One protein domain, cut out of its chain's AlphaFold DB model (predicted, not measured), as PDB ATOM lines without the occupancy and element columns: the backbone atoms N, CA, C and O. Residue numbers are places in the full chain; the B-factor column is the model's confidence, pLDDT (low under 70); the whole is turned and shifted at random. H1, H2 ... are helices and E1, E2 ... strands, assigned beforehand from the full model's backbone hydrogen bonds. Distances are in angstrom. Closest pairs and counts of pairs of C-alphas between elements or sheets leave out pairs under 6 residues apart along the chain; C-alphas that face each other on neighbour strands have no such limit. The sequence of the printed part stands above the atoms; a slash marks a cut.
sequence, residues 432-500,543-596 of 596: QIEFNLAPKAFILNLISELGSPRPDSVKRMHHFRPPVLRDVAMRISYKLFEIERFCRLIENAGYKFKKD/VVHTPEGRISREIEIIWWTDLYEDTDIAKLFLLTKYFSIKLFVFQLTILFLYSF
ATOM      1  N   GLN A 432     -19.253 -38.701  41.248       80.94
ATOM      2  CA  GLN A 432     -19.083 -38.658  42.706       80.94
ATOM      3  C   GLN A 432     -20.323 -38.089  43.416       80.94
ATOM      4  O   GLN A 432     -20.758 -36.981  43.104       80.94
ATOM      5  N   ILE A 433     -20.841 -38.805  44.420       82.25
ATOM      6  CA  ILE A 433     -21.801 -38.278  45.406       82.25
ATOM      7  C   ILE A 433     -21.069 -38.005  46.712       82.25
ATOM      8  O   ILE A 433     -20.298 -38.846  47.176       82.25
ATOM      9  N   GLU A 434     -21.329 -36.848  47.320       85.56
ATOM     10  CA  GLU A 434     -20.817 -36.494  48.643       85.56
ATOM     11  C   GLU A 434     -21.977 -36.304  49.632       85.56
ATOM     12  O   GLU A 434     -22.832 -35.446  49.421       85.56
ATOM     13  N   PHE A 435     -21.961 -37.043  50.742       86.31
ATOM     14  CA  PHE A 435     -22.795 -36.793  51.917       86.31
ATOM     15  C   PHE A 435     -21.910 -36.218  53.020       86.31
ATOM     16  O   PHE A 435     -20.997 -36.877  53.527       86.31
ATOM     17  N   ASN A 436     -22.154 -34.958  53.367       86.00
ATOM     18  CA  ASN A 436     -21.517 -34.314  54.512       86.00
ATOM     19  C   ASN A 436     -22.400 -34.535  55.744       86.00
ATOM     20  O   ASN A 436     -23.620 -34.520  55.609       86.00
ATOM     21  N   LEU A 437     -21.785 -34.687  56.920       87.44
ATOM     22  CA  LEU A 437     -22.495 -34.885  58.194       87.44
ATOM     23  C   LEU A 437     -23.375 -36.154  58.221       87.44
ATOM     24  O   LEU A 437     -24.430 -36.174  58.840       87.44
ATOM     25  N   ALA A 438     -22.943 -37.218  57.543       87.12
ATOM     26  CA  ALA A 438     -23.607 -38.516  57.557       87.12
ATOM     27  C   ALA A 438     -23.388 -39.225  58.903       87.12
ATOM     28  O   ALA A 438     -22.230 -39.436  59.275       87.12
ATOM     29  N   PRO A 439     -24.444 -39.631  59.627       89.94
ATOM     30  CA  PRO A 439     -24.262 -40.304  60.907       89.94
ATOM     31  C   PRO A 439     -23.551 -41.646  60.773       89.94
ATOM     32  O   PRO A 439     -23.785 -42.419  59.842       89.94
ATOM     33  N   LYS A 440     -22.656 -41.944  61.716       90.44
ATOM     34  CA  LYS A 440     -21.843 -43.164  61.686       90.44
ATOM     35  C   LYS A 440     -22.698 -44.416  61.761       90.44
ATOM     36  O   LYS A 440     -22.387 -45.372  61.061       90.44
ATOM     37  N   ALA A 441     -23.781 -44.388  62.537       88.38
ATOM     38  CA  ALA A 441     -24.736 -45.491  62.621       88.38
ATOM     39  C   ALA A 441     -25.304 -45.860  61.241       88.38
ATOM     40  O   ALA A 441     -25.320 -47.035  60.886       88.38
ATOM     41  N   PHE A 442     -25.664 -44.863  60.425       88.06
ATOM     42  CA  PHE A 442     -26.135 -45.081  59.055       88.06
ATOM     43  C   PHE A 442     -25.069 -45.770  58.192       88.06
ATOM     44  O   PHE A 442     -25.352 -46.751  57.511       88.06
ATOM     45  N   ILE A 443     -23.822 -45.294  58.248       89.88
ATOM     46  CA  ILE A 443     -22.725 -45.861  57.450       89.88
ATOM     47  C   ILE A 443     -22.397 -47.289  57.906       89.88
ATOM     48  O   ILE A 443     -22.165 -48.162  57.074       89.88
ATOM     49  N   LEU A 444     -22.393 -47.539  59.216       91.19
ATOM     50  CA  LEU A 444     -22.177 -48.867  59.784       91.19
ATOM     51  C   LEU A 444     -23.292 -49.835  59.384       91.19
ATOM     52  O   LEU A 444     -22.988 -50.963  59.004       91.19
ATOM     53  N   ASN A 445     -24.552 -49.391  59.406       90.50
ATOM     54  CA  ASN A 445     -25.675 -50.205  58.951       90.50
ATOM     55  C   ASN A 445     -25.558 -50.523  57.455       90.50
ATOM     56  O   ASN A 445     -25.631 -51.685  57.069       90.50
ATOM     57  N   LEU A 446     -25.243 -49.519  56.628       88.81
ATOM     58  CA  LEU A 446     -24.993 -49.709  55.197       88.81
ATOM     59  C   LEU A 446     -23.888 -50.749  54.948       88.81
ATOM     60  O   LEU A 446     -24.051 -51.650  54.133       88.81
ATOM     61  N   ILE A 447     -22.759 -50.655  55.658       91.25
ATOM     62  CA  ILE A 447     -21.657 -51.623  55.541       91.25
ATOM     63  C   ILE A 447     -22.103 -53.016  56.017       91.25
ATOM     64  O   ILE A 447     -21.761 -54.012  55.380       91.25
ATOM     65  N   SER A 448     -22.876 -53.098  57.101       91.19
ATOM     66  CA  SER A 448     -23.408 -54.355  57.639       91.19
ATOM     67  C   SER A 448     -24.318 -55.062  56.632       91.19
ATOM     68  O   SER A 448     -24.086 -56.225  56.298       91.19
ATOM     69  N   GLU A 449     -25.282 -54.339  56.062       89.50
ATOM     70  CA  GLU A 449     -26.225 -54.845  55.059       89.50
ATOM     71  C   GLU A 449     -25.525 -55.247  53.748       89.50
ATOM     72  O   GLU A 449     -25.891 -56.231  53.098       89.50
ATOM     73  N   LEU A 450     -24.424 -54.572  53.400       89.94
ATOM     74  CA  LEU A 450     -23.527 -54.981  52.312       89.94
ATOM     75  C   LEU A 450     -22.715 -56.249  52.623       89.94
ATOM     76  O   LEU A 450     -21.905 -56.674  51.800       89.94
ATOM     77  N   GLY A 451     -22.937 -56.883  53.774       89.75
ATOM     78  CA  GLY A 451     -22.257 -58.105  54.195       89.75
ATOM     79  C   GLY A 451     -20.951 -57.884  54.917       89.75
ATOM     80  O   GLY A 451     -20.103 -58.770  54.871       89.75
ATOM     81  N   SER A 452     -20.765 -56.716  55.530       86.88
ATOM     82  CA  SER A 452     -19.520 -56.342  56.202       86.88
ATOM     83  C   SER A 452     -18.288 -56.541  55.305       86.88
ATOM     84  O   SER A 452     -17.374 -57.296  55.658       86.88
ATOM     85  N   PRO A 453     -18.246 -55.901  54.117       89.31
ATOM     86  CA  PRO A 453     -17.100 -56.007  53.228       89.31
ATOM     87  C   PRO A 453     -15.828 -55.560  53.953       89.31
ATOM     88  O   PRO A 453     -15.822 -54.582  54.705       89.31
ATOM     89  N   ARG A 454     -14.719 -56.267  53.711       92.06
ATOM     90  CA  ARG A 454     -13.423 -55.860  54.260       92.06
ATOM     91  C   ARG A 454     -13.008 -54.519  53.643       92.06
ATOM     92  O   ARG A 454     -13.149 -54.356  52.432       92.06
ATOM     93  N   PRO A 455     -12.478 -53.572  54.433       94.25
ATOM     94  CA  PRO A 455     -11.983 -52.318  53.887       94.25
ATOM     95  C   PRO A 455     -10.766 -52.578  52.992       94.25
ATOM     96  O   PRO A 455      -9.804 -53.226  53.399       94.25
ATOM     97  N   ASP A 456     -10.781 -52.027  51.782       93.94
ATOM     98  CA  ASP A 456      -9.686 -52.154  50.818       93.94
ATOM     99  C   ASP A 456      -8.505 -51.238  51.130       93.94
ATOM    100  O   ASP A 456      -7.373 -51.485  50.714       93.94
ATOM    101  N   SER A 457      -8.778 -50.099  51.759       94.06
ATOM    102  CA  SER A 457      -7.755 -49.118  52.093       94.06
ATOM    103  C   SER A 457      -8.196 -48.303  53.292       94.06
ATOM    104  O   SER A 457      -9.202 -47.603  53.226       94.06
ATOM    105  N   VAL A 458      -7.375 -48.314  54.338       96.50
ATOM    106  CA  VAL A 458      -7.512 -47.456  55.517       96.50
ATOM    107  C   VAL A 458      -6.276 -46.573  55.582       96.50
ATOM    108  O   VAL A 458      -5.158 -47.075  55.667       96.50
ATOM    109  N   LYS A 459      -6.449 -45.257  55.466       95.94
ATOM    110  CA  LYS A 459      -5.336 -44.299  55.440       95.94
ATOM    111  C   LYS A 459      -5.694 -43.051  56.222       95.94
ATOM    112  O   LYS A 459      -6.779 -42.516  56.040       95.94
ATOM    113  N   ARG A 460      -4.758 -42.528  57.011       95.00
ATOM    114  CA  ARG A 460      -4.827 -41.134  57.465       95.00
ATOM    115  C   ARG A 460      -4.444 -40.231  56.299       95.00
ATOM    116  O   ARG A 460      -3.392 -40.422  55.694       95.00
ATOM    117  N   MET A 461      -5.317 -39.301  55.940       91.94
ATOM    118  CA  MET A 461      -5.104 -38.371  54.839       91.94
ATOM    119  C   MET A 461      -5.471 -36.960  55.274       91.94
ATOM    120  O   MET A 461      -6.420 -36.759  56.032       91.94
ATOM    121  N   HIS A 462      -4.736 -35.984  54.749       88.62
ATOM    122  CA  HIS A 462      -5.129 -34.595  54.898       88.62
ATOM    123  C   HIS A 462      -6.411 -34.320  54.115       88.62
ATOM    124  O   HIS A 462      -6.548 -34.741  52.960       88.62
ATOM    125  N   HIS A 463      -7.343 -33.601  54.733       80.56
ATOM    126  CA  HIS A 463      -8.576 -33.177  54.082       80.56
ATOM    127  C   HIS A 463      -8.581 -31.661  53.918       80.56
ATOM    128  O   HIS A 463      -8.518 -30.910  54.883       80.56
ATOM    129  N   PHE A 464      -8.628 -31.206  52.666       71.31
ATOM    130  CA  PHE A 464      -8.451 -29.792  52.325       71.31
ATOM    131  C   PHE A 464      -9.763 -29.073  51.951       71.31
ATOM    132  O   PHE A 464      -9.715 -27.932  51.493       71.31
ATOM    133  N   ARG A 465     -10.942 -29.712  52.075       72.25
ATOM    134  CA  ARG A 465     -12.222 -29.158  51.577       72.25
ATOM    135  C   ARG A 465     -13.195 -28.772  52.702       72.25
ATOM    136  O   ARG A 465     -13.722 -29.668  53.350       72.25
ATOM    137  N   PRO A 466     -13.533 -27.482  52.883       56.00
ATOM    138  CA  PRO A 466     -14.499 -27.035  53.891       56.00
ATOM    139  C   PRO A 466     -15.891 -27.690  53.752       56.00
ATOM    140  O   PRO A 466     -16.295 -27.982  52.625       56.00
ATOM    141  N   PRO A 467     -16.667 -27.835  54.845       60.28
ATOM    142  CA  PRO A 467     -16.316 -27.514  56.229       60.28
ATOM    143  C   PRO A 467     -15.478 -28.649  56.841       60.28
ATOM    144  O   PRO A 467     -15.975 -29.751  57.047       60.28
ATOM    145  N   VAL A 468     -14.197 -28.372  57.089       63.53
ATOM    146  CA  VAL A 468     -13.254 -29.288  57.744       63.53
ATOM    147  C   VAL A 468     -13.159 -28.869  59.201       63.53
ATOM    148  O   VAL A 468     -12.962 -27.678  59.448       63.53
ATOM    149  N   LEU A 469     -13.282 -29.818  60.131       78.19
ATOM    150  CA  LEU A 469     -12.940 -29.584  61.537       78.19
ATOM    151  C   LEU A 469     -11.529 -30.099  61.853       78.19
ATOM    152  O   LEU A 469     -10.790 -29.424  62.560       78.19
ATOM    153  N   ARG A 470     -11.101 -31.224  61.254       83.12
ATOM    154  CA  ARG A 470      -9.737 -31.769  61.410       83.12
ATOM    155  C   ARG A 470      -8.935 -31.793  60.111       83.12
ATOM    156  O   ARG A 470      -9.413 -32.261  59.083       83.12
ATOM    157  N   ASP A 471      -7.692 -31.323  60.173       83.88
ATOM    158  CA  ASP A 471      -6.753 -31.252  59.048       83.88
ATOM    159  C   ASP A 471      -6.278 -32.631  58.565       83.88
ATOM    160  O   ASP A 471      -5.994 -32.799  57.376       83.88
ATOM    161  N   VAL A 472      -6.227 -33.612  59.467       89.44
ATOM    162  CA  VAL A 472      -5.952 -35.027  59.202       89.44
ATOM    163  C   VAL A 472      -7.143 -35.862  59.654       89.44
ATOM    164  O   VAL A 472      -7.591 -35.756  60.792       89.44
ATOM    165  N   ALA A 473      -7.617 -36.740  58.771       91.06
ATOM    166  CA  ALA A 473      -8.695 -37.674  59.066       91.06
ATOM    167  C   ALA A 473      -8.400 -39.063  58.479       91.06
ATOM    168  O   ALA A 473      -7.718 -39.219  57.461       91.06
ATOM    169  N   MET A 474      -8.909 -40.097  59.130       93.69
ATOM    170  CA  MET A 474      -8.960 -41.464  58.650       93.69
ATOM    171  C   MET A 474      -9.987 -41.605  57.519       93.69
ATOM    172  O   MET A 474     -11.193 -41.428  57.683       93.69
ATOM    173  N   ARG A 475      -9.468 -41.976  56.349       94.25
ATOM    174  CA  ARG A 475     -10.201 -42.359  55.148       94.25
ATOM    175  C   ARG A 475     -10.205 -43.877  55.022       94.25
ATOM    176  O   ARG A 475      -9.153 -44.491  54.826       94.25
ATOM    177  N   ILE A 476     -11.392 -44.458  55.042       95.69
ATOM    178  CA  ILE A 476     -11.654 -45.865  54.763       95.69
ATOM    179  C   ILE A 476     -12.306 -45.966  53.382       95.69
ATOM    180  O   ILE A 476     -13.196 -45.190  53.057       95.69
ATOM    181  N   SER A 477     -11.843 -46.884  52.543       94.62
ATOM    182  CA  SER A 477     -12.392 -47.148  51.211       94.62
ATOM    183  C   SER A 477     -12.821 -48.608  51.130       94.62
ATOM    184  O   SER A 477     -12.017 -49.493  51.429       94.62
ATOM    185  N   TYR A 478     -14.069 -48.832  50.728       93.31
ATOM    186  CA  TYR A 478     -14.651 -50.135  50.423       93.31
ATOM    187  C   TYR A 478     -14.980 -50.172  48.938       93.31
ATOM    188  O   TYR A 478     -15.688 -49.302  48.431       93.31
ATOM    189  N   LYS A 479     -14.465 -51.166  48.227       90.50
ATOM    190  CA  LYS A 479     -14.690 -51.338  46.797       90.50
ATOM    191  C   LYS A 479     -15.631 -52.504  46.609       90.50
ATOM    192  O   LYS A 479     -15.331 -53.637  46.971       90.50
ATOM    193  N   LEU A 480     -16.775 -52.199  46.024       87.81
ATOM    194  CA  LEU A 480     -17.790 -53.173  45.693       87.81
ATOM    195  C   LEU A 480     -17.631 -53.555  44.224       87.81
ATOM    196  O   LEU A 480     -17.516 -52.703  43.335       87.81
ATOM    197  N   PHE A 481     -17.596 -54.862  44.014       84.50
ATOM    198  CA  PHE A 481     -17.507 -55.497  42.703       84.50
ATOM    199  C   PHE A 481     -18.815 -56.190  42.306       84.50
ATOM    200  O   PHE A 481     -18.870 -56.758  41.228       84.50
ATOM    201  N   GLU A 482     -19.813 -56.188  43.193       82.94
ATOM    202  CA  GLU A 482     -21.135 -56.769  42.964       82.94
ATOM    203  C   GLU A 482     -22.191 -55.693  43.242       82.94
ATOM    204  O   GLU A 482     -22.678 -55.515  44.365       82.94
ATOM    205  N   ILE A 483     -22.502 -54.907  42.218       81.00
ATOM    206  CA  ILE A 483     -23.511 -53.851  42.253       81.00
ATOM    207  C   ILE A 483     -24.903 -54.400  42.531       81.00
ATOM    208  O   ILE A 483     -25.698 -53.707  43.154       81.00
ATOM    209  N   GLU A 484     -25.203 -55.647  42.163       83.12
ATOM    210  CA  GLU A 484     -26.489 -56.286  42.447       83.12
ATOM    211  C   GLU A 484     -26.783 -56.286  43.941       83.12
ATOM    212  O   GLU A 484     -27.909 -56.014  44.352       83.12
ATOM    213  N   ARG A 485     -25.767 -56.536  44.773       84.69
ATOM    214  CA  ARG A 485     -25.925 -56.510  46.226       84.69
ATOM    215  C   ARG A 485     -26.291 -55.122  46.729       84.69
ATOM    216  O   ARG A 485     -27.157 -54.991  47.588       84.69
ATOM    217  N   PHE A 486     -25.651 -54.104  46.171       84.00
ATOM    218  CA  PHE A 486     -25.936 -52.717  46.498       84.00
ATOM    219  C   PHE A 486     -27.339 -52.296  46.022       84.00
ATOM    220  O   PHE A 486     -28.079 -51.664  46.770       84.00
ATOM    221  N   CYS A 487     -27.746 -52.702  44.817       83.00
ATOM    222  CA  CYS A 487     -29.088 -52.454  44.284       83.00
ATOM    223  C   CYS A 487     -30.175 -53.114  45.139       83.00
ATOM    224  O   CYS A 487     -31.132 -52.443  45.506       83.00
ATOM    225  N   ARG A 488     -29.992 -54.387  45.521       85.75
ATOM    226  CA  ARG A 488     -30.918 -55.110  46.411       85.75
ATOM    227  C   ARG A 488     -31.109 -54.388  47.742       85.75
ATOM    228  O   ARG A 488     -32.211 -54.342  48.264       85.75
ATOM    229  N   LEU A 489     -30.039 -53.817  48.287       85.19
ATOM    230  CA  LEU A 489     -30.074 -53.080  49.547       85.19
ATOM    231  C   LEU A 489     -30.924 -51.803  49.425       85.19
ATOM    232  O   LEU A 489     -31.793 -51.557  50.256       85.19
ATOM    233  N   ILE A 490     -30.753 -51.047  48.336       79.75
ATOM    234  CA  ILE A 490     -31.602 -49.886  48.022       79.75
ATOM    235  C   ILE A 490     -33.069 -50.298  47.836       79.75
ATOM    236  O   ILE A 490     -33.967 -49.639  48.360       79.75
ATOM    237  N   GLU A 491     -33.313 -51.390  47.113       82.06
ATOM    238  CA  GLU A 491     -34.658 -51.921  46.879       82.06
ATOM    239  C   GLU A 491     -35.339 -52.372  48.174       82.06
ATOM    240  O   GLU A 491     -36.498 -52.025  48.404       82.06
ATOM    241  N   ASN A 492     -34.608 -53.055  49.058       81.44
ATOM    242  CA  ASN A 492     -35.099 -53.498  50.364       81.44
ATOM    243  C   ASN A 492     -35.465 -52.332  51.283       81.44
ATOM    244  O   ASN A 492     -36.402 -52.438  52.068       81.44
ATOM    245  N   ALA A 493     -34.771 -51.204  51.158       74.88
ATOM    246  CA  ALA A 493     -35.114 -49.985  51.875       74.88
ATOM    247  C   ALA A 493     -36.359 -49.266  51.300       74.88
ATOM    248  O   ALA A 493     -36.699 -48.169  51.738       74.88
ATOM    249  N   GLY A 494     -37.053 -49.874  50.329       73.44
ATOM    250  CA  GLY A 494     -38.312 -49.385  49.764       73.44
ATOM    251  C   GLY A 494     -38.155 -48.561  48.486       73.44
ATOM    252  O   GLY A 494     -39.133 -47.989  48.000       73.44
ATOM    253  N   TYR A 495     -36.953 -48.494  47.906       71.50
ATOM    254  CA  TYR A 495     -36.687 -47.669  46.730       71.50
ATOM    255  C   TYR A 495     -36.553 -48.512  45.476       71.50
ATOM    256  O   TYR A 495     -35.577 -49.229  45.291       71.50
ATOM    257  N   LYS A 496     -37.501 -48.364  44.547       72.62
ATOM    258  CA  LYS A 496     -37.416 -49.026  43.241       72.62
ATOM    259  C   LYS A 496     -36.219 -48.483  42.456       72.62
ATOM    260  O   LYS A 496     -36.280 -47.398  41.865       72.62
ATOM    261  N   PHE A 497     -35.129 -49.238  42.457       73.00
ATOM    262  CA  PHE A 497     -33.940 -48.915  41.692       73.00
ATOM    263  C   PHE A 497     -34.245 -49.079  40.199       73.00
ATOM    264  O   PHE A 497     -34.691 -50.131  39.746       73.00
ATOM    265  N   LYS A 498     -34.055 -48.015  39.413       75.12
ATOM    266  CA  LYS A 498     -34.265 -48.055  37.958       75.12
ATOM    267  C   LYS A 498     -32.904 -48.057  37.272       75.12
ATOM    268  O   LYS A 498     -32.192 -47.065  37.337       75.12
ATOM    269  N   LYS A 499     -32.531 -49.158  36.617       72.94
ATOM    270  CA  LYS A 499     -31.245 -49.256  35.896       72.94
ATOM    271  C   LYS A 499     -31.186 -48.321  34.689       72.94
ATOM    272  O   LYS A 499     -30.137 -47.753  34.405       72.94
ATOM    273  N   ASP A 500     -32.320 -48.115  34.033       78.44
ATOM    274  CA  ASP A 500     -32.466 -47.266  32.861       78.44
ATOM    275  C   ASP A 500     -33.509 -46.190  33.130       78.44
ATOM    276  O   ASP A 500     -34.654 -46.483  33.478       78.44
ATOM    277  N   VAL A 543     -25.233 -49.978  32.908       61.78
ATOM    278  CA  VAL A 543     -24.711 -51.190  32.273       61.78
ATOM    279  C   VAL A 543     -23.530 -51.741  33.066       61.78
ATOM    280  O   VAL A 543     -22.446 -51.159  33.104       61.78
ATOM    281  N   VAL A 544     -23.766 -52.877  33.706       61.00
ATOM    282  CA  VAL A 544     -22.756 -53.634  34.437       61.00
ATOM    283  C   VAL A 544     -22.140 -54.616  33.452       61.00
ATOM    284  O   VAL A 544     -22.828 -55.498  32.946       61.00
ATOM    285  N   HIS A 545     -20.872 -54.425  33.109       54.75
ATOM    286  CA  HIS A 545     -20.172 -55.354  32.232       54.75
ATOM    287  C   HIS A 545     -19.385 -56.341  33.080       54.75
ATOM    288  O   HIS A 545     -18.536 -55.917  33.864       54.75
ATOM    289  N   THR A 546     -19.599 -57.641  32.862       56.03
ATOM    290  CA  THR A 546     -18.645 -58.665  33.288       56.03
ATOM    291  C   THR A 546     -17.329 -58.348  32.580       56.03
ATOM    292  O   THR A 546     -17.289 -58.366  31.347       56.03
ATOM    293  N   PRO A 547     -16.270 -57.954  33.297       51.12
ATOM    294  CA  PRO A 547     -15.082 -57.462  32.632       51.12
ATOM    295  C   PRO A 547     -14.389 -58.628  31.929       51.12
ATOM    296  O   PRO A 547     -13.986 -59.594  32.574       51.12
ATOM    297  N   GLU A 548     -14.183 -58.514  30.618       47.28
ATOM    298  CA  GLU A 548     -13.173 -59.291  29.891       47.28
ATOM    299  C   GLU A 548     -11.778 -58.810  30.355       47.28
ATOM    300  O   GLU A 548     -11.099 -58.036  29.682       47.28
ATOM    301  N   GLY A 549     -11.381 -59.155  31.588       65.31
ATOM    302  CA  GLY A 549     -10.117 -58.731  32.201       65.31
ATOM    303  C   GLY A 549     -10.200 -58.404  33.699       65.31
ATOM    304  O   GLY A 549     -10.959 -59.005  34.452       65.31
ATOM    305  N   ARG A 550      -9.363 -57.458  34.166       50.28
ATOM    306  CA  ARG A 550      -9.297 -57.049  35.585       50.28
ATOM    307  C   ARG A 550     -10.666 -56.557  36.052       50.28
ATOM    308  O   ARG A 550     -11.191 -55.616  35.461       50.28
ATOM    309  N   ILE A 551     -11.166 -57.128  37.149       54.34
ATOM    310  CA  ILE A 551     -12.462 -56.785  37.743       54.34
ATOM    311  C   ILE A 551     -12.555 -55.266  37.947       54.34
ATOM    312  O   ILE A 551     -11.870 -54.676  38.794       54.34
ATOM    313  N   SER A 552     -13.346 -54.601  37.107       56.91
ATOM    314  CA  SER A 552     -13.538 -53.161  37.161       56.91
ATOM    315  C   SER A 552     -14.499 -52.850  38.298       56.91
ATOM    316  O   SER A 552     -15.668 -53.192  38.230       56.91
ATOM    317  N   ARG A 553     -13.989 -52.212  39.356       67.31
ATOM    318  CA  ARG A 553     -14.779 -51.763  40.516       67.31
ATOM    319  C   ARG A 553     -15.991 -50.962  40.045       67.31
ATOM    320  O   ARG A 553     -15.812 -49.981  39.314       67.31
ATOM    321  N   GLU A 554     -17.169 -51.346  40.504       74.69
ATOM    322  CA  GLU A 554     -18.435 -50.746  40.084       74.69
ATOM    323  C   GLU A 554     -18.775 -49.551  40.974       74.69
ATOM    324  O   GLU A 554     -19.080 -48.463  40.473       74.69
ATOM    325  N   ILE A 555     -18.613 -49.729  42.290       86.19
ATOM    326  CA  ILE A 555     -18.880 -48.715  43.312       86.19
ATOM    327  C   ILE A 555     -17.717 -48.683  44.313       86.19
ATOM    328  O   ILE A 555     -17.223 -49.720  44.753       86.19
ATOM    329  N   GLU A 556     -17.270 -47.492  44.700       90.06
ATOM    330  CA  GLU A 556     -16.355 -47.288  45.825       90.06
ATOM    331  C   GLU A 556     -17.030 -46.409  46.882       90.06
ATOM    332  O   GLU A 556     -17.386 -45.258  46.625       90.06
ATOM    333  N   ILE A 557     -17.185 -46.957  48.085       92.19
ATOM    334  CA  ILE A 557     -17.670 -46.254  49.268       92.19
ATOM    335  C   ILE A 557     -16.452 -45.712  50.010       92.19
ATOM    336  O   ILE A 557     -15.624 -46.483  50.493       92.19
ATOM    337  N   ILE A 558     -16.326 -44.391  50.118       93.38
ATOM    338  CA  ILE A 558     -15.259 -43.751  50.888       93.38
ATOM    339  C   ILE A 558     -15.855 -43.108  52.131       93.38
ATOM    340  O   ILE A 558     -16.602 -42.137  52.051       93.38
ATOM    341  N   TRP A 559     -15.454 -43.607  53.285       94.38
ATOM    342  CA  TRP A 559     -15.878 -43.133  54.585       94.38
ATOM    343  C   TRP A 559     -14.747 -42.376  55.285       94.38
ATOM    344  O   TRP A 559     -13.645 -42.894  55.450       94.38
ATOM    345  N   TRP A 560     -15.019 -41.146  55.705       92.50
ATOM    346  CA  TRP A 560     -14.149 -40.334  56.550       92.50
ATOM    347  C   TRP A 560     -14.730 -40.270  57.957       92.50
ATOM    348  O   TRP A 560     -15.711 -39.564  58.198       92.50
ATOM    349  N   THR A 561     -14.144 -41.038  58.867       90.88
ATOM    350  CA  THR A 561     -14.732 -41.371  60.175       90.88
ATOM    351  C   THR A 561     -14.606 -40.274  61.223       90.88
ATOM    352  O   THR A 561     -15.375 -40.227  62.167       90.88
ATOM    353  N   ASP A 562     -13.598 -39.431  61.113       88.94
ATOM    354  CA  ASP A 562     -13.104 -38.523  62.156       88.94
ATOM    355  C   ASP A 562     -12.813 -37.139  61.565       88.94
ATOM    356  O   ASP A 562     -12.023 -36.372  62.103       88.94
ATOM    357  N   LEU A 563     -13.445 -36.828  60.429       87.88
ATOM    358  CA  LEU A 563     -13.323 -35.529  59.770       87.88
ATOM    359  C   LEU A 563     -13.946 -34.399  60.601       87.88
ATOM    360  O   LEU A 563     -13.500 -33.249  60.534       87.88
ATOM    361  N   TYR A 564     -14.992 -34.740  61.347       87.88
ATOM    362  CA  TYR A 564     -15.700 -33.851  62.251       87.88
ATOM    363  C   TYR A 564     -15.257 -34.121  63.697       87.88
ATOM    364  O   TYR A 564     -14.810 -35.223  64.012       87.88
ATOM    365  N   GLU A 565     -15.330 -33.106  64.563       81.94
ATOM    366  CA  GLU A 565     -15.024 -33.259  65.995       81.94
ATOM    367  C   GLU A 565     -16.010 -34.201  66.680       81.94
ATOM    368  O   GLU A 565     -15.586 -35.068  67.447       81.94
ATOM    369  N   ASP A 566     -17.288 -34.070  66.327       78.25
ATOM    370  CA  ASP A 566     -18.365 -34.926  66.796       78.25
ATOM    371  C   ASP A 566     -18.128 -36.383  66.392       78.25
ATOM    372  O   ASP A 566     -17.924 -36.729  65.221       78.25
ATOM    373  N   THR A 567     -18.195 -37.270  67.383       75.88
ATOM    374  CA  THR A 567     -17.919 -38.695  67.201       75.88
ATOM    375  C   THR A 567     -19.016 -39.438  66.470       75.88
ATOM    376  O   THR A 567     -18.786 -40.594  66.138       75.88
ATOM    377  N   ASP A 568     -20.151 -38.815  66.173       86.62
ATOM    378  CA  ASP A 568     -21.318 -39.529  65.646       86.62
ATOM    379  C   ASP A 568     -21.617 -39.189  64.191       86.62
ATOM    380  O   ASP A 568     -22.412 -39.868  63.547       86.62
ATOM    381  N   ILE A 569     -20.919 -38.203  63.630       88.75
ATOM    382  CA  ILE A 569     -21.054 -37.777  62.238       88.75
ATOM    383  C   ILE A 569     -19.761 -38.024  61.467       88.75
ATOM    384  O   ILE A 569     -18.653 -38.053  62.001       88.75
ATOM    385  N   ALA A 570     -19.906 -38.235  60.171       89.62
ATOM    386  CA  ALA A 570     -18.832 -38.589  59.269       89.62
ATOM    387  C   ALA A 570     -19.095 -38.008  57.882       89.62
ATOM    388  O   ALA A 570     -20.183 -37.523  57.570       89.62
ATOM    389  N   LYS A 571     -18.081 -38.042  57.020       90.19
ATOM    390  CA  LYS A 571     -18.264 -37.718  55.605       90.19
ATOM    391  C   LYS A 571     -18.236 -38.997  54.784       90.19
ATOM    392  O   LYS A 571     -17.293 -39.778  54.885       90.19
ATOM    393  N   LEU A 572     -19.254 -39.194  53.957       91.19
ATOM    394  CA  LEU A 572     -19.392 -40.353  53.083       91.19
ATOM    395  C   LEU A 572     -19.305 -39.898  51.628       91.19
ATOM    396  O   LEU A 572     -19.934 -38.920  51.230       91.19
ATOM    397  N   PHE A 573     -18.541 -40.619  50.821       90.38
ATOM    398  CA  PHE A 573     -18.559 -40.480  49.376       90.38
ATOM    399  C   PHE A 573     -18.939 -41.798  48.730       90.38
ATOM    400  O   PHE A 573     -18.469 -42.855  49.146       90.38
ATOM    401  N   LEU A 574     -19.711 -41.704  47.657       88.38
ATOM    402  CA  LEU A 574     -19.974 -42.814  46.755       88.38
ATOM    403  C   LEU A 574     -19.397 -42.441  45.394       88.38
ATOM    404  O   LEU A 574     -19.802 -41.449  44.789       88.38
ATOM    405  N   LEU A 575     -18.406 -43.203  44.943       85.81
ATOM    406  CA  LEU A 575     -17.805 -43.060  43.625       85.81
ATOM    407  C   LEU A 575     -18.309 -44.178  42.725       85.81
ATOM    408  O   LEU A 575     -18.152 -45.355  43.046       85.81
ATOM    409  N   THR A 576     -18.843 -43.811  41.568       79.50
ATOM    410  CA  THR A 576     -19.259 -44.758  40.532       79.50
ATOM    411  C   THR A 576     -18.389 -44.552  39.302       79.50
ATOM    412  O   THR A 576     -18.268 -43.435  38.793       79.50
ATOM    413  N   LYS A 577     -17.742 -45.614  38.811       66.12
ATOM    414  CA  LYS A 577     -16.798 -45.476  37.690       66.12
ATOM    415  C   LYS A 577     -17.453 -45.417  36.309       66.12
ATOM    416  O   LYS A 577     -16.825 -44.865  35.409       66.12
ATOM    417  N   TYR A 578     -18.656 -45.971  36.153       57.53
ATOM    418  CA  TYR A 578     -19.254 -46.254  34.840       57.53
ATOM    419  C   TYR A 578     -20.699 -45.756  34.669       57.53
ATOM    420  O   TYR A 578     -21.319 -46.064  33.656       57.53
ATOM    421  N   PHE A 579     -21.245 -44.977  35.611       56.91
ATOM    422  CA  PHE A 579     -22.670 -44.617  35.620       56.91
ATOM    423  C   PHE A 579     -22.910 -43.120  35.703       56.91
ATOM    424  O   PHE A 579     -22.139 -42.413  36.342       56.91
ATOM    425  N   SER A 580     -24.010 -42.664  35.089       50.97
ATOM    426  CA  SER A 580     -24.475 -41.284  35.219       50.97
ATOM    427  C   SER A 580     -25.243 -41.098  36.533       50.97
ATOM    428  O   SER A 580     -26.347 -41.610  36.713       50.97
ATOM    429  N   ILE A 581     -24.661 -40.333  37.452       52.22
ATOM    430  CA  ILE A 581     -25.051 -40.204  38.861       52.22
ATOM    431  C   ILE A 581     -26.372 -39.487  39.104       52.22
ATOM    432  O   ILE A 581     -26.889 -39.540  40.216       52.22
ATOM    433  N   LYS A 582     -26.959 -38.826  38.103       51.03
ATOM    434  CA  LYS A 582     -28.177 -38.023  38.308       51.03
ATOM    435  C   LYS A 582     -29.342 -38.836  38.884       51.03
ATOM    436  O   LYS A 582     -30.091 -38.308  39.699       51.03
ATOM    437  N   LEU A 583     -29.443 -40.117  38.525       51.59
ATOM    438  CA  LEU A 583     -30.411 -41.041  39.122       51.59
ATOM    439  C   LEU A 583     -30.115 -41.375  40.575       51.59
ATOM    440  O   LEU A 583     -30.996 -41.412  41.432       51.59
ATOM    441  N   PHE A 584     -28.835 -41.633  40.800       54.47
ATOM    442  CA  PHE A 584     -28.294 -42.198  42.011       54.47
ATOM    443  C   PHE A 584     -28.335 -41.174  43.145       54.47
ATOM    444  O   PHE A 584     -28.745 -41.512  44.248       54.47
ATOM    445  N   VAL A 585     -28.028 -39.896  42.860       56.47
ATOM    446  CA  VAL A 585     -28.149 -38.798  43.841       56.47
ATOM    447  C   VAL A 585     -29.575 -38.651  44.305       56.47
ATOM    448  O   VAL A 585     -29.789 -38.551  45.503       56.47
ATOM    449  N   PHE A 586     -30.549 -38.635  43.396       53.50
ATOM    450  CA  PHE A 586     -31.930 -38.396  43.794       53.50
ATOM    451  C   PHE A 586     -32.438 -39.524  44.701       53.50
ATOM    452  O   PHE A 586     -32.925 -39.248  45.790       53.50
ATOM    453  N   GLN A 587     -32.227 -40.788  44.322       57.94
ATOM    454  CA  GLN A 587     -32.692 -41.931  45.115       57.94
ATOM    455  C   GLN A 587     -31.940 -42.091  46.449       57.94
ATOM    456  O   GLN A 587     -32.579 -42.305  47.474       57.94
ATOM    457  N   LEU A 588     -30.613 -41.908  46.481       61.78
ATOM    458  CA  LEU A 588     -29.849 -41.982  47.735       61.78
ATOM    459  C   LEU A 588     -30.054 -40.776  48.651       61.78
ATOM    460  O   LEU A 588     -30.013 -40.929  49.867       61.78
ATOM    461  N   THR A 589     -30.278 -39.580  48.100       60.16
ATOM    462  CA  THR A 589     -30.637 -38.415  48.921       60.16
ATOM    463  C   THR A 589     -31.995 -38.642  49.572       60.16
ATOM    464  O   THR A 589     -32.164 -38.289  50.729       60.16
ATOM    465  N   ILE A 590     -32.939 -39.277  48.871       54.91
ATOM    466  CA  ILE A 590     -34.225 -39.654  49.461       54.91
ATOM    467  C   ILE A 590     -34.026 -40.728  50.544       54.91
ATOM    468  O   ILE A 590     -34.495 -40.522  51.651       54.91
ATOM    469  N   LEU A 591     -33.256 -41.794  50.301       58.91
ATOM    470  CA  LEU A 591     -32.876 -42.761  51.352       58.91
ATOM    471  C   LEU A 591     -32.328 -42.084  52.609       58.91
ATOM    472  O   LEU A 591     -32.733 -42.390  53.728       58.91
ATOM    473  N   PHE A 592     -31.407 -41.144  52.403       60.72
ATOM    474  CA  PHE A 592     -30.782 -40.398  53.480       60.72
ATOM    475  C   PHE A 592     -31.793 -39.501  54.208       60.72
ATOM    476  O   PHE A 592     -31.771 -39.448  55.425       60.72
ATOM    477  N   LEU A 593     -32.705 -38.836  53.494       57.31
ATOM    478  CA  LEU A 593     -33.722 -37.953  54.082       57.31
ATOM    479  C   LEU A 593     -34.873 -38.677  54.789       57.31
ATOM    480  O   LEU A 593     -35.570 -38.024  55.548       57.31
ATOM    481  N   TYR A 594     -35.113 -39.959  54.499       54.97
ATOM    482  CA  TYR A 594     -36.196 -40.748  55.108       54.97
ATOM    483  C   TYR A 594     -35.705 -41.708  56.201       54.97
ATOM    484  O   TYR A 594     -36.517 -42.279  56.923       54.97
ATOM    485  N   SER A 595     -34.387 -41.909  56.316       52.75
ATOM    486  CA  SER A 595     -33.776 -42.646  57.434       52.75
ATOM    487  C   SER A 595     -33.527 -41.756  58.666       52.75
ATOM    488  O   SER A 595     -33.147 -42.273  59.716       52.75
ATOM    489  N   PHE A 596     -33.722 -40.440  58.523       49.53
ATOM    490  CA  PHE A 596     -33.756 -39.418  59.578       49.53
ATOM    491  C   PHE A 596     -35.141 -38.790  59.614       49.53
ATOM    492  O   PHE A 596     -35.557 -38.375  60.717       49.53
TER     493      PHE A 596
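This is residues 432 to 500 and 543 to 596 of the 596 residues of a protein of Nematostella vectensis (UniProt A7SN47). A single twisted sheet of five antiparallel strands has two helices over one face: H1 over E5 and E4, and H3 over the edge strand E1. H2 is not on the sheet; it follows the end of E3 and comes near both H1 and H3. The printed part has 123 residues, with three named helices and five named strands in the order E1 H1 E2 E3 H2 E4 E5 H3, and the sheet runs E1, E5, E4, E3, E2. The class is mixed, helices and strands. The whole is compact and rounded, with a radius of gyration of the C-alphas of 14.7 A and spans of 40 by 36 by 26 A.

Start at E1, residues 432 to 439, an edge strand that bends by 65 degrees at residue 436. Its antiparallel neighbour is E5, residues 569 to 576; look at N 435 and O 572, 2.8 A apart. E5 forms a hairpin with E4, residues 555 to 560, where N 558 and O 573 are 2.8 A apart. Next comes E3, residues 472 to 480, antiparallel to E4, with N 478 and O 557 at 2.8 A. E3 forms a hairpin with the other edge strand, E2, residues 457 to 462; find N 459 and O 475, 2.9 A apart. H1, residues 440 to 449, is on the sheet at a height of 10.1 A, and its closest C-alphas to E5 are Lys 440 and Ile 569, 5.5 A apart. On the local plane H1 and E4 stand at 28 degrees, only just along the strands. H3, residues 582 to 594, is on the sheet at a height of 10.2 A, along E1 at 1 degrees on the local plane; the closest C-alphas are Ile 433 and Val 585, 6.6 A. With H1 and H3 on one face, the sheet makes two layers, helices over strands. H2, residues 483 to 492, is close but not clearly touching H1, the closest C-alphas being Glu 449 and Leu 489 at 7.0 A. H1 and H3 are apart. In H1 and H2 every O i to N i+4 pair is within hydrogen-bond range; in H3, 8 of 9 are.

Find C-alpha 432 at (-19.083, -38.658, 42.706), where E1 begins. E3 runs 25.5 A from its first to its last C-alpha, E5 22.9 A, and H3 18.8 A, ending at C-alpha 594 at (-36.196, -40.748, 55.108).

Residues 501 to 542 are not printed, and C-alphas 500 and 543 are 8.7 A apart across this cut. Of the links printed whole, none is long. Confidence is under 70 at residues 466 to 468, 543 to 553 and 577 to 596.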